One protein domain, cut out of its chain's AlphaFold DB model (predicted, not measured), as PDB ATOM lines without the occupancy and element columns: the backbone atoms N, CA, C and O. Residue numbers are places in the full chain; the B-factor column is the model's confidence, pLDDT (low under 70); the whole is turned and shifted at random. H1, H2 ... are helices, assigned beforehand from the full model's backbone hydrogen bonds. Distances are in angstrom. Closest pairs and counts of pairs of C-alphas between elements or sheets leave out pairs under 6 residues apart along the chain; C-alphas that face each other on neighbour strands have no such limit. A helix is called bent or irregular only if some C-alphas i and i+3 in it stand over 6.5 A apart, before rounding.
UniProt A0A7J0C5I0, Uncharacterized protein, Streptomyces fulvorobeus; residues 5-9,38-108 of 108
ATOM      1  N   VAL A   5     212.190 263.523 165.107       78.38
ATOM      2  CA  VAL A   5     212.359 262.279 165.873       78.38
ATOM      3  C   VAL A   5     212.245 261.052 164.970       78.38
ATOM      4  O   VAL A   5     213.043 260.127 165.084       78.38
ATOM      5  N   ALA A   6     211.313 261.057 164.014       80.31
ATOM      6  CA  ALA A   6     211.141 259.942 163.086       80.31
ATOM      7  C   ALA A   6     212.373 259.749 162.183       80.31
ATOM      8  O   ALA A   6     212.757 258.614 161.895       80.31
ATOM      9  N   SER A   7     213.023 260.845 161.772       81.00
ATOM     10  CA  SER A   7     214.292 260.778 161.036       81.00
ATOM     11  C   SER A   7     215.398 260.164 161.895       81.00
ATOM     12  O   SER A   7     216.110 259.283 161.424       81.00
ATOM     13  N   LEU A   8     215.511 260.565 163.164       82.81
ATOM     14  CA  LEU A   8     216.518 260.024 164.083       82.81
ATOM     15  C   LEU A   8     216.328 258.523 164.331       82.81
ATOM     16  O   LEU A   8     217.281 257.760 164.183       82.81
ATOM     17  N   VAL A   9     215.095 258.085 164.611       84.88
ATOM     18  CA  VAL A   9     214.763 256.659 164.787       84.88
ATOM     19  C   VAL A   9     215.117 255.864 163.531       84.88
ATOM     20  O   VAL A   9     215.769 254.826 163.611       84.88
ATOM     21  N   PRO A  38     209.128 281.319 158.481       70.38
ATOM     22  CA  PRO A  38     209.615 282.364 159.371       70.38
ATOM     23  C   PRO A  38     210.562 281.757 160.413       70.38
ATOM     24  O   PRO A  38     210.348 280.634 160.876       70.38
ATOM     25  N   VAL A  39     211.599 282.503 160.803       82.69
ATOM     26  CA  VAL A  39     212.365 282.138 162.000       82.69
ATOM     27  C   VAL A  39     211.447 282.288 163.197       82.69
ATOM     28  O   VAL A  39     210.869 283.353 163.390       82.69
ATOM     29  N   VAL A  40     211.326 281.234 164.001       84.69
ATOM     30  CA  VAL A  40     210.600 281.303 165.270       84.69
ATOM     31  C   VAL A  40     211.434 282.152 166.236       84.69
ATOM     32  O   VAL A  40     212.520 281.704 166.620       84.69
ATOM     33  N   PRO A  41     210.969 283.346 166.653       83.75
ATOM     34  CA  PRO A  41     211.784 284.262 167.453       83.75
ATOM     35  C   PRO A  41     212.287 283.632 168.757       83.75
ATOM     36  O   PRO A  41     213.443 283.816 169.119       83.75
ATOM     37  N   GLY A  42     211.466 282.797 169.405       88.44
ATOM     38  CA  GLY A  42     211.850 282.092 170.632       88.44
ATOM     39  C   GLY A  42     213.026 281.123 170.452       88.44
ATOM     40  O   GLY A  42     213.906 281.063 171.307       88.44
ATOM     41  N   HIS A  43     213.097 280.402 169.328       89.31
ATOM     42  CA  HIS A  43     214.223 279.499 169.051       89.31
ATOM     43  C   HIS A  43     215.510 280.276 168.780       89.31
ATOM     44  O   HIS A  43     216.590 279.849 169.178       89.31
ATOM     45  N   LEU A  44     215.395 281.408 168.089       89.56
ATOM     46  CA  LEU A  44     216.529 282.272 167.811       89.56
ATOM     47  C   LEU A  44     217.060 282.935 169.083       89.56
ATOM     48  O   LEU A  44     218.262 282.894 169.309       89.56
ATOM     49  N   ALA A  45     216.185 283.465 169.939       90.19
ATOM     50  CA  ALA A  45     216.574 284.036 171.226       90.19
ATOM     51  C   ALA A  45     217.244 282.985 172.130       90.19
ATOM     52  O   ALA A  45     218.296 283.235 172.717       90.19
ATOM     53  N   ALA A  46     216.685 281.769 172.190       92.38
ATOM     54  CA  ALA A  46     217.289 280.666 172.932       92.38
ATOM     55  C   ALA A  46     218.685 280.312 172.396       92.38
ATOM     56  O   ALA A  46     219.621 280.190 173.184       92.38
ATOM     57  N   TYR A  47     218.831 280.201 171.073       92.75
ATOM     58  CA  TYR A  47     220.115 279.945 170.426       92.75
ATOM     59  C   TYR A  47     221.136 281.050 170.709       92.75
ATOM     60  O   TYR A  47     222.248 280.757 171.140       92.75
ATOM     61  N   SER A  48     220.755 282.317 170.515       92.31
ATOM     62  CA  SER A  48     221.631 283.467 170.749       92.31
ATOM     63  C   SER A  48     222.126 283.507 172.189       92.31
ATOM     64  O   SER A  48     223.319 283.673 172.410       92.31
ATOM     65  N   ARG A  49     221.249 283.251 173.163       92.94
ATOM     66  CA  ARG A  49     221.622 283.181 174.579       92.94
ATOM     67  C   ARG A  49     222.585 282.032 174.885       92.94
ATOM     68  O   ARG A  49     223.554 282.247 175.597       92.94
ATOM     69  N   ILE A  50     222.330 280.830 174.361       95.06
ATOM     70  CA  ILE A  50     223.192 279.655 174.594       95.06
ATOM     71  C   ILE A  50     224.580 279.865 173.975       95.06
ATOM     72  O   ILE A  50     225.582 279.478 174.566       95.06
ATOM     73  N   CYS A  51     224.641 280.482 172.796       94.00
ATOM     74  CA  CYS A  51     225.885 280.687 172.055       94.00
ATOM     75  C   CYS A  51     226.565 282.043 172.318       94.00
ATOM     76  O   CYS A  51     227.632 282.285 171.762       94.00
ATOM     77  N   GLY A  52     225.974 282.931 173.125       92.88
ATOM     78  CA  GLY A  52     226.536 284.249 173.448       92.88
ATOM     79  C   GLY A  52     226.462 285.294 172.324       92.88
ATOM     80  O   GLY A  52     227.266 286.223 172.300       92.88
ATOM     81  N   PHE A  53     225.526 285.171 171.379       90.69
ATOM     82  CA  PHE A  53     225.328 286.175 170.326       90.69
ATOM     83  C   PHE A  53     224.495 287.364 170.820       90.69
ATOM     84  O   PHE A  53     223.492 287.182 171.510       90.69
ATOM     85  N   SER A  54     224.863 288.580 170.402       80.81
ATOM     86  CA  SER A  54     224.059 289.779 170.658       80.81
ATOM     87  C   SER A  54     222.843 289.857 169.729       80.81
ATOM     88  O   SER A  54     222.896 289.469 168.557       80.81
ATOM     89  N   GLU A  55     221.738 290.406 170.236       67.25
ATOM     90  CA  GLU A  55     220.501 290.626 169.475       67.25
ATOM     91  C   GLU A  55     220.638 291.839 168.534       67.25
ATOM     92  O   GLU A  55     220.037 292.891 168.712       67.25
ATOM     93  N   SER A  56     221.479 291.709 167.507       66.00
ATOM     94  CA  SER A  56     221.878 292.801 166.600       66.00
ATOM     95  C   SER A  56     220.959 292.991 165.383       66.00
ATOM     96  O   SER A  56     221.344 293.594 164.382       66.00
ATOM     97  N   GLY A  57     219.743 292.437 165.393       70.06
ATOM     98  CA  GLY A  57     218.795 292.564 164.274       70.06
ATOM     99  C   GLY A  57     219.155 291.761 163.008       70.06
ATOM    100  O   GLY A  57     218.280 291.526 162.163       70.06
ATOM    101  N   ALA A  58     220.358 291.177 162.917       80.69
ATOM    102  CA  ALA A  58     220.759 290.184 161.912       80.69
ATOM    103  C   ALA A  58     220.906 288.767 162.492       80.69
ATOM    104  O   ALA A  58     221.384 288.590 163.606       80.69
ATOM    105  N   LEU A  59     220.539 287.740 161.718       86.94
ATOM    106  CA  LEU A  59     220.702 286.351 162.168       86.94
ATOM    107  C   LEU A  59     222.188 286.029 162.409       86.94
ATOM    108  O   LEU A  59     223.002 286.403 161.548       86.94
ATOM    109  N   PRO A  60     222.539 285.312 163.497       90.44
ATOM    110  CA  PRO A  60     223.893 284.816 163.705       90.44
ATOM    111  C   PRO A  60     224.375 284.000 162.503       90.44
ATOM    112  O   PRO A  60     223.589 283.274 161.887       90.44
ATOM    113  N   LEU A  61     225.664 284.108 162.168       90.38
ATOM    114  CA  LEU A  61     226.246 283.474 160.976       90.38
ATOM    115  C   LEU A  61     226.042 281.952 160.957       90.38
ATOM    116  O   LEU A  61     225.830 281.378 159.897       90.38
ATOM    117  N   THR A  62     226.063 281.323 162.128       92.44
ATOM    118  CA  THR A  62     225.958 279.874 162.339       92.44
ATOM    119  C   THR A  62     224.523 279.376 162.510       92.44
ATOM    120  O   THR A  62     224.264 278.185 162.350       92.44
ATOM    121  N   TYR A  63     223.557 280.267 162.762       90.56
ATOM    122  CA  TYR A  63     222.144 279.896 162.896       90.56
ATOM    123  C   TYR A  63     221.549 279.159 161.674       90.56
ATOM    124  O   TYR A  63     220.761 278.231 161.872       90.56
ATOM    125  N   PRO A  64     221.942 279.466 160.416       88.56
ATOM    126  CA  PRO A  64     221.583 278.654 159.257       88.56
ATOM    127  C   PRO A  64     221.843 277.159 159.394       88.56
ATOM    128  O   PRO A  64     221.044 276.367 158.898       88.56
ATOM    129  N   HIS A  65     222.915 276.756 160.080       89.94
ATOM    130  CA  HIS A  65     223.218 275.344 160.287       89.94
ATOM    131  C   HIS A  65     222.151 274.659 161.155       89.94
ATOM    132  O   HIS A  65     221.710 273.558 160.834       89.94
ATOM    133  N   VAL A  66     221.654 275.347 162.190       90.75
ATOM    134  CA  VAL A  66     220.578 274.849 163.065       90.75
ATOM    135  C   VAL A  66     219.288 274.638 162.274       90.75
ATOM    136  O   VAL A  66     218.640 273.600 162.394       90.75
ATOM    137  N   LEU A  67     218.932 275.594 161.413       87.75
ATOM    138  CA  LEU A  67     217.745 275.488 160.561       87.75
ATOM    139  C   LEU A  67     217.900 274.414 159.472       87.75
ATOM    140  O   LEU A  67     216.936 273.726 159.135       87.75
ATOM    141  N   GLY A  68     219.117 274.244 158.952       87.75
ATOM    142  CA  GLY A  68     219.470 273.222 157.968       87.75
ATOM    143  C   GLY A  68     219.608 271.808 158.540       87.75
ATOM    144  O   GLY A  68     219.610 270.843 157.774       87.75
ATOM    145  N   PHE A  69     219.672 271.642 159.863       89.31
ATOM    146  CA  PHE A  69     219.931 270.342 160.482       89.31
ATOM    147  C   PHE A  69     218.814 269.324 160.220       89.31
ATOM    148  O   PHE A  69     219.070 268.209 159.772       89.31
ATOM    149  N   ALA A  70     217.554 269.705 160.439       87.06
ATOM    150  CA  ALA A  70     216.416 268.812 160.214       87.06
ATOM    151  C   ALA A  70     216.313 268.295 158.758       87.06
ATOM    152  O   ALA A  70     216.179 267.078 158.572       87.06
ATOM    153  N   PRO A  71     216.388 269.141 157.707       88.19
ATOM    154  CA  PRO A  71     216.400 268.643 156.334       88.19
ATOM    155  C   PRO A  71     217.660 267.828 156.007       88.19
ATOM    156  O   PRO A  71     217.537 266.826 155.303       88.19
ATOM    157  N   ALA A  72     218.834 268.181 156.547       89.81
ATOM    158  CA  ALA A  72     220.051 267.385 156.376       89.81
ATOM    159  C   ALA A  72     219.885 265.974 156.961       89.81
ATOM    160  O   ALA A  72     220.079 264.986 156.255       89.81
ATOM    161  N   MET A  73     219.400 265.862 158.199       90.19
ATOM    162  CA  MET A  73     219.109 264.576 158.834       90.19
ATOM    163  C   MET A  73     218.090 263.759 158.043       90.19
ATOM    164  O   MET A  73     218.247 262.546 157.899       90.19
ATOM    165  N   ARG A  74     217.065 264.398 157.467       88.44
ATOM    166  CA  ARG A  74     216.096 263.705 156.609       88.44
ATOM    167  C   ARG A  74     216.759 263.099 155.376       88.44
ATOM    168  O   ARG A  74     216.360 262.008 154.994       88.44
ATOM    169  N   LEU A  75     217.732 263.777 154.766       89.19
ATOM    170  CA  LEU A  75     218.507 263.249 153.640       89.19
ATOM    171  C   LEU A  75     219.419 262.103 154.094       89.19
ATOM    172  O   LEU A  75     219.386 261.027 153.506       89.19
ATOM    173  N   MET A  76     220.174 262.307 155.174       89.25
ATOM    174  CA  MET A  76     221.170 261.348 155.667       89.25
ATOM    175  C   MET A  76     220.553 260.024 156.152       89.25
ATOM    176  O   MET A  76     221.163 258.957 156.093       89.25
ATOM    177  N   THR A  77     219.303 260.072 156.608       89.19
ATOM    178  CA  THR A  77     218.560 258.909 157.122       89.19
ATOM    179  C   THR A  77     217.720 258.209 156.054       89.19
ATOM    180  O   THR A  77     217.002 257.254 156.356       89.19
ATOM    181  N   ARG A  78     217.803 258.639 154.788       87.12
ATOM    182  CA  ARG A  78     217.208 257.898 153.670       87.12
ATOM    183  C   ARG A  78     217.934 256.575 153.450       87.12
ATOM    184  O   ARG A  78     219.100 256.412 153.809       87.12
ATOM    185  N   TRP A  79     217.234 255.636 152.823       82.81
ATOM    186  CA  TRP A  79     217.776 254.322 152.480       82.81
ATOM    187  C   TRP A  79     218.904 254.411 151.436       82.81
ATOM    188  O   TRP A  79     219.860 253.646 151.511       82.81
ATOM    189  N   ASP A  80     218.820 255.382 150.521       84.81
ATOM    190  CA  ASP A  80     219.774 255.640 149.435       84.81
ATOM    191  C   ASP A  80     221.000 256.460 149.878       84.81
ATOM    192  O   ASP A  80     221.961 256.592 149.125       84.81
ATOM    193  N   PHE A  81     221.023 256.982 151.111       87.31
ATOM    194  CA  PHE A  81     222.200 257.673 151.634       87.31
ATOM    195  C   PHE A  81     223.293 256.664 152.028       87.31
ATOM    196  O   PHE A  81     223.013 255.740 152.800       87.31
ATOM    197  N   PRO A  82     224.540 256.813 151.558       86.00
ATOM    198  CA  PRO A  82     225.506 255.720 151.597       86.00
ATOM    199  C   PRO A  82     226.164 255.489 152.963       86.00
ATOM    200  O   PRO A  82     226.615 254.367 153.212       86.00
ATOM    201  N   LEU A  83     226.200 256.506 153.832       89.06
ATOM    202  CA  LEU A  83     226.916 256.474 155.111       89.06
ATOM    203  C   LEU A  83     225.974 256.151 156.290       89.06
ATOM    204  O   LEU A  83     224.824 256.607 156.292       89.06
ATOM    205  N   PRO A  84     226.433 255.381 157.298       89.62
ATOM    206  CA  PRO A  84     225.703 255.218 158.556       89.62
ATOM    207  C   PRO A  84     225.601 256.576 159.245       89.62
ATOM    208  O   PRO A  84     226.577 257.301 159.247       89.62
ATOM    209  N   VAL A  85     224.449 256.955 159.798       90.31
ATOM    210  CA  VAL A  85     224.314 258.243 160.508       90.31
ATOM    211  C   VAL A  85     224.850 258.141 161.930       90.31
ATOM    212  O   VAL A  85     225.486 259.063 162.434       90.31
ATOM    213  N   VAL A  86     224.612 256.996 162.571       90.25
ATOM    214  CA  VAL A  86     225.185 256.684 163.879       90.25
ATOM    215  C   VAL A  86     226.691 256.487 163.725       90.25
ATOM    216  O   VAL A  86     227.133 255.731 162.864       90.25
ATOM    217  N   GLY A  87     227.467 257.173 164.565       88.44
ATOM    218  CA  GLY A  87     228.930 257.132 164.538       88.44
ATOM    219  C   GLY A  87     229.582 258.100 163.547       88.44
ATOM    220  O   GLY A  87     230.809 258.147 163.491       88.44
ATOM    221  N   LEU A  88     228.813 258.897 162.791       89.94
ATOM    222  CA  LEU A  88     229.405 259.969 161.987       89.94
ATOM    223  C   LEU A  88     230.001 261.052 162.870       89.94
ATOM    224  O   LEU A  88     229.365 261.544 163.801       89.94
ATOM    225  N   VAL A  89     231.201 261.472 162.488       90.81
ATOM    226  CA  VAL A  89     231.909 262.579 163.115       90.81
ATOM    227  C   VAL A  89     231.852 263.775 162.180       90.81
ATOM    228  O   VAL A  89     232.256 263.700 161.019       90.81
ATOM    229  N   HIS A  90     231.337 264.885 162.693       90.44
ATOM    230  CA  HIS A  90     231.411 266.165 162.011       90.44
ATOM    231  C   HIS A  90     232.805 266.759 162.234       90.44
ATOM    232  O   HIS A  90     233.155 267.090 163.363       90.44
ATOM    233  N   THR A  91     233.610 266.846 161.177       94.56
ATOM    234  CA  THR A  91     235.012 267.282 161.272       94.56
ATOM    235  C   THR A  91     235.189 268.773 161.008       94.56
ATOM    236  O   THR A  91     236.009 269.408 161.663       94.56
ATOM    237  N   TRP A  92     234.427 269.340 160.070       94.25
ATOM    238  CA  TRP A  92     234.478 270.760 159.734       94.25
ATOM    239  C   TRP A  92     233.173 271.241 159.097       94.25
ATOM    240  O   TRP A  92     232.395 270.459 158.539       94.25
ATOM    241  N   ILE A  93     232.974 272.557 159.147       91.88
ATOM    242  CA  ILE A  93     231.905 273.270 158.457       91.88
ATOM    243  C   ILE A  93     232.437 274.598 157.932       91.88
ATOM    244  O   ILE A  93     233.113 275.333 158.647       91.88
ATOM    245  N   GLU A  94     232.086 274.922 156.693       93.69
ATOM    246  CA  GLU A  94     232.286 276.245 156.113       93.69
ATOM    247  C   GLU A  94     230.925 276.892 155.865       93.69
ATOM    248  O   GLU A  94     229.995 276.262 155.353       93.69
ATOM    249  N   ILE A  95     230.791 278.153 156.275       92.38
ATOM    250  CA  ILE A  95     229.559 278.924 156.122       92.38
ATOM    251  C   ILE A  95     229.899 280.262 155.483       92.38
ATOM    252  O   ILE A  95     230.481 281.139 156.119       92.38
ATOM    253  N   THR A  96     229.442 280.445 154.248       92.19
ATOM    254  CA  THR A  96     229.631 281.688 153.497       92.19
ATOM    255  C   THR A  96     228.335 282.483 153.458       92.19
ATOM    256  O   THR A  96     227.288 282.006 153.013       92.19
ATOM    257  N   ARG A  97     228.384 283.737 153.922       88.88
ATOM    258  CA  ARG A  97     227.239 284.652 153.873       88.88
ATOM    259  C   ARG A  97     227.323 285.543 152.639       88.88
ATOM    260  O   ARG A  97     228.064 286.515 152.628       88.88
ATOM    261  N   HIS A  98     226.466 285.285 151.657       89.12
ATOM    262  CA  HIS A  98     226.361 286.135 150.464       89.12
ATOM    263  C   HIS A  98     225.526 287.412 150.680       89.12
ATOM    264  O   HIS A  98     225.696 288.392 149.965       89.12
ATOM    265  N   ARG A  99     224.604 287.424 151.657       84.50
ATOM    266  CA  ARG A  99     223.786 288.604 151.995       84.50
ATOM    267  C   ARG A  99     223.394 288.612 153.470       84.50
ATOM    268  O   ARG A  99     223.034 287.573 154.028       84.50
ATOM    269  N   ALA A 100     223.388 289.790 154.093       76.25
ATOM    270  CA  ALA A 100     222.855 289.960 155.441       76.25
ATOM    271  C   ALA A 100     221.333 289.709 155.479       76.25
ATOM    272  O   ALA A 100     220.558 290.273 154.695       76.25
ATOM    273  N   ARG A 101     220.879 288.861 156.411       71.25
ATOM    274  CA  ARG A 101     219.452 288.569 156.617       71.25
ATOM    275  C   ARG A 101     219.011 289.025 158.003       71.25
ATOM    276  O   ARG A 101     219.634 288.662 159.000       71.25
ATOM    277  N   SER A 102     217.959 289.841 158.035       68.88
ATOM    278  CA  SER A 102     217.334 290.322 159.264       68.88
ATOM    279  C   SER A 102     216.388 289.272 159.851       68.88
ATOM    280  O   SER A 102     215.890 288.407 159.128       68.88
ATOM    281  N   HIS A 103     216.127 289.371 161.155       63.62
ATOM    282  CA  HIS A 103     215.327 288.411 161.930       63.62
ATOM    283  C   HIS A 103     213.891 288.224 161.395       63.62
ATOM    284  O   HIS A 103     213.319 287.148 161.537       63.62
ATOM    285  N   GLY A 104     213.318 289.250 160.752       58.91
ATOM    286  CA  GLY A 104     211.921 289.265 160.296       58.91
ATOM    287  C   GLY A 104     211.663 288.760 158.870       58.91
ATOM    288  O   GLY A 104     210.516 288.768 158.429       58.91
ATOM    289  N   ARG A 105     212.687 288.343 158.109       61.31
ATOM    290  CA  ARG A 105     212.485 287.837 156.737       61.31
ATOM    291  C   ARG A 105     212.231 286.324 156.732       61.31
ATOM    292  O   ARG A 105     212.934 285.569 157.399       61.31
ATOM    293  N   ARG A 106     211.237 285.881 155.948       57.25
ATOM    294  CA  ARG A 106     210.965 284.456 155.678       57.25
ATOM    295  C   ARG A 106     212.203 283.789 155.064       57.25
ATOM    296  O   ARG A 106     212.859 284.371 154.205       57.25
ATOM    297  N   TRP A 107     212.517 282.575 155.505       48.94
ATOM    298  CA  TRP A 107     213.659 281.796 155.031       48.94
ATOM    299  C   TRP A 107     213.392 281.098 153.693       48.94
ATOM    300  O   TRP A 107     212.976 279.949 153.711       48.94
ATOM    301  N   ASN A 108     213.687 281.721 152.547       50.00
ATOM    302  CA  ASN A 108     214.167 281.007 151.347       50.00
ATOM    303  C   ASN A 108     215.193 281.831 150.565       50.00
ATOM    304  O   ASN A 108     215.323 283.049 150.832       50.00
TER     305      ASN A 108
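This is residues 5 to 9 and 38 to 108 of the 108 residues of an uncharacterized protein of Streptomyces fulvorobeus (UniProt A0A7J0C5I0). With little regular structure, this loose, elongated model has H3 running along its long axis, H2 crosswise near H3's start and short H1 near its other end. The unnamed residues 77 to 108 loop back past H3, and 87 to 92 stick out. The printed part has 76 residues, 30 of them in H1, H2 and H3, in chain order, with no named strand: all helix. The radius of gyration of the C-alphas is 14.7 A and the spans 40 by 25 by 24 A.

H3, residues 63 to 76, is irregular, but only just: C-alphas 67 and 70 are 6.8 A apart. H2, residues 41 to 51, is close to H3 but not clearly touching, about perpendicular at 80 degrees; their closest C-alphas, Tyr 47 and Tyr 63, are 7.8 A apart. H1, residues 5 to 9, only just touches H3, whose residues 73 to 74 alone take part, with 3 pairs of C-alphas within 8 A, the closest Ser 7 and Arg 74 at 5.6 A. H1 and H2 are apart. Every O i to N i+4 pair is within hydrogen-bond range in H1 and H2, and 8 of 10 in H3.

H3 measures 19.9 A from C-alpha 63 at (222.144, 279.896, 162.896) to C-alpha 76 at (221.170, 261.348, 155.667); H2 measures 15.3 A and H1 6.2 A.

The C-alphas farthest apart, Ser 56 and Trp 79, are 41.2 A apart. Residues 10 to 37 are not printed, and C-alphas 9 and 38 are 26.8 A apart across this cut. The link from H2 to H3 is long. The pLDDT is under 70 at residues 55 to 56 and 102 to 108.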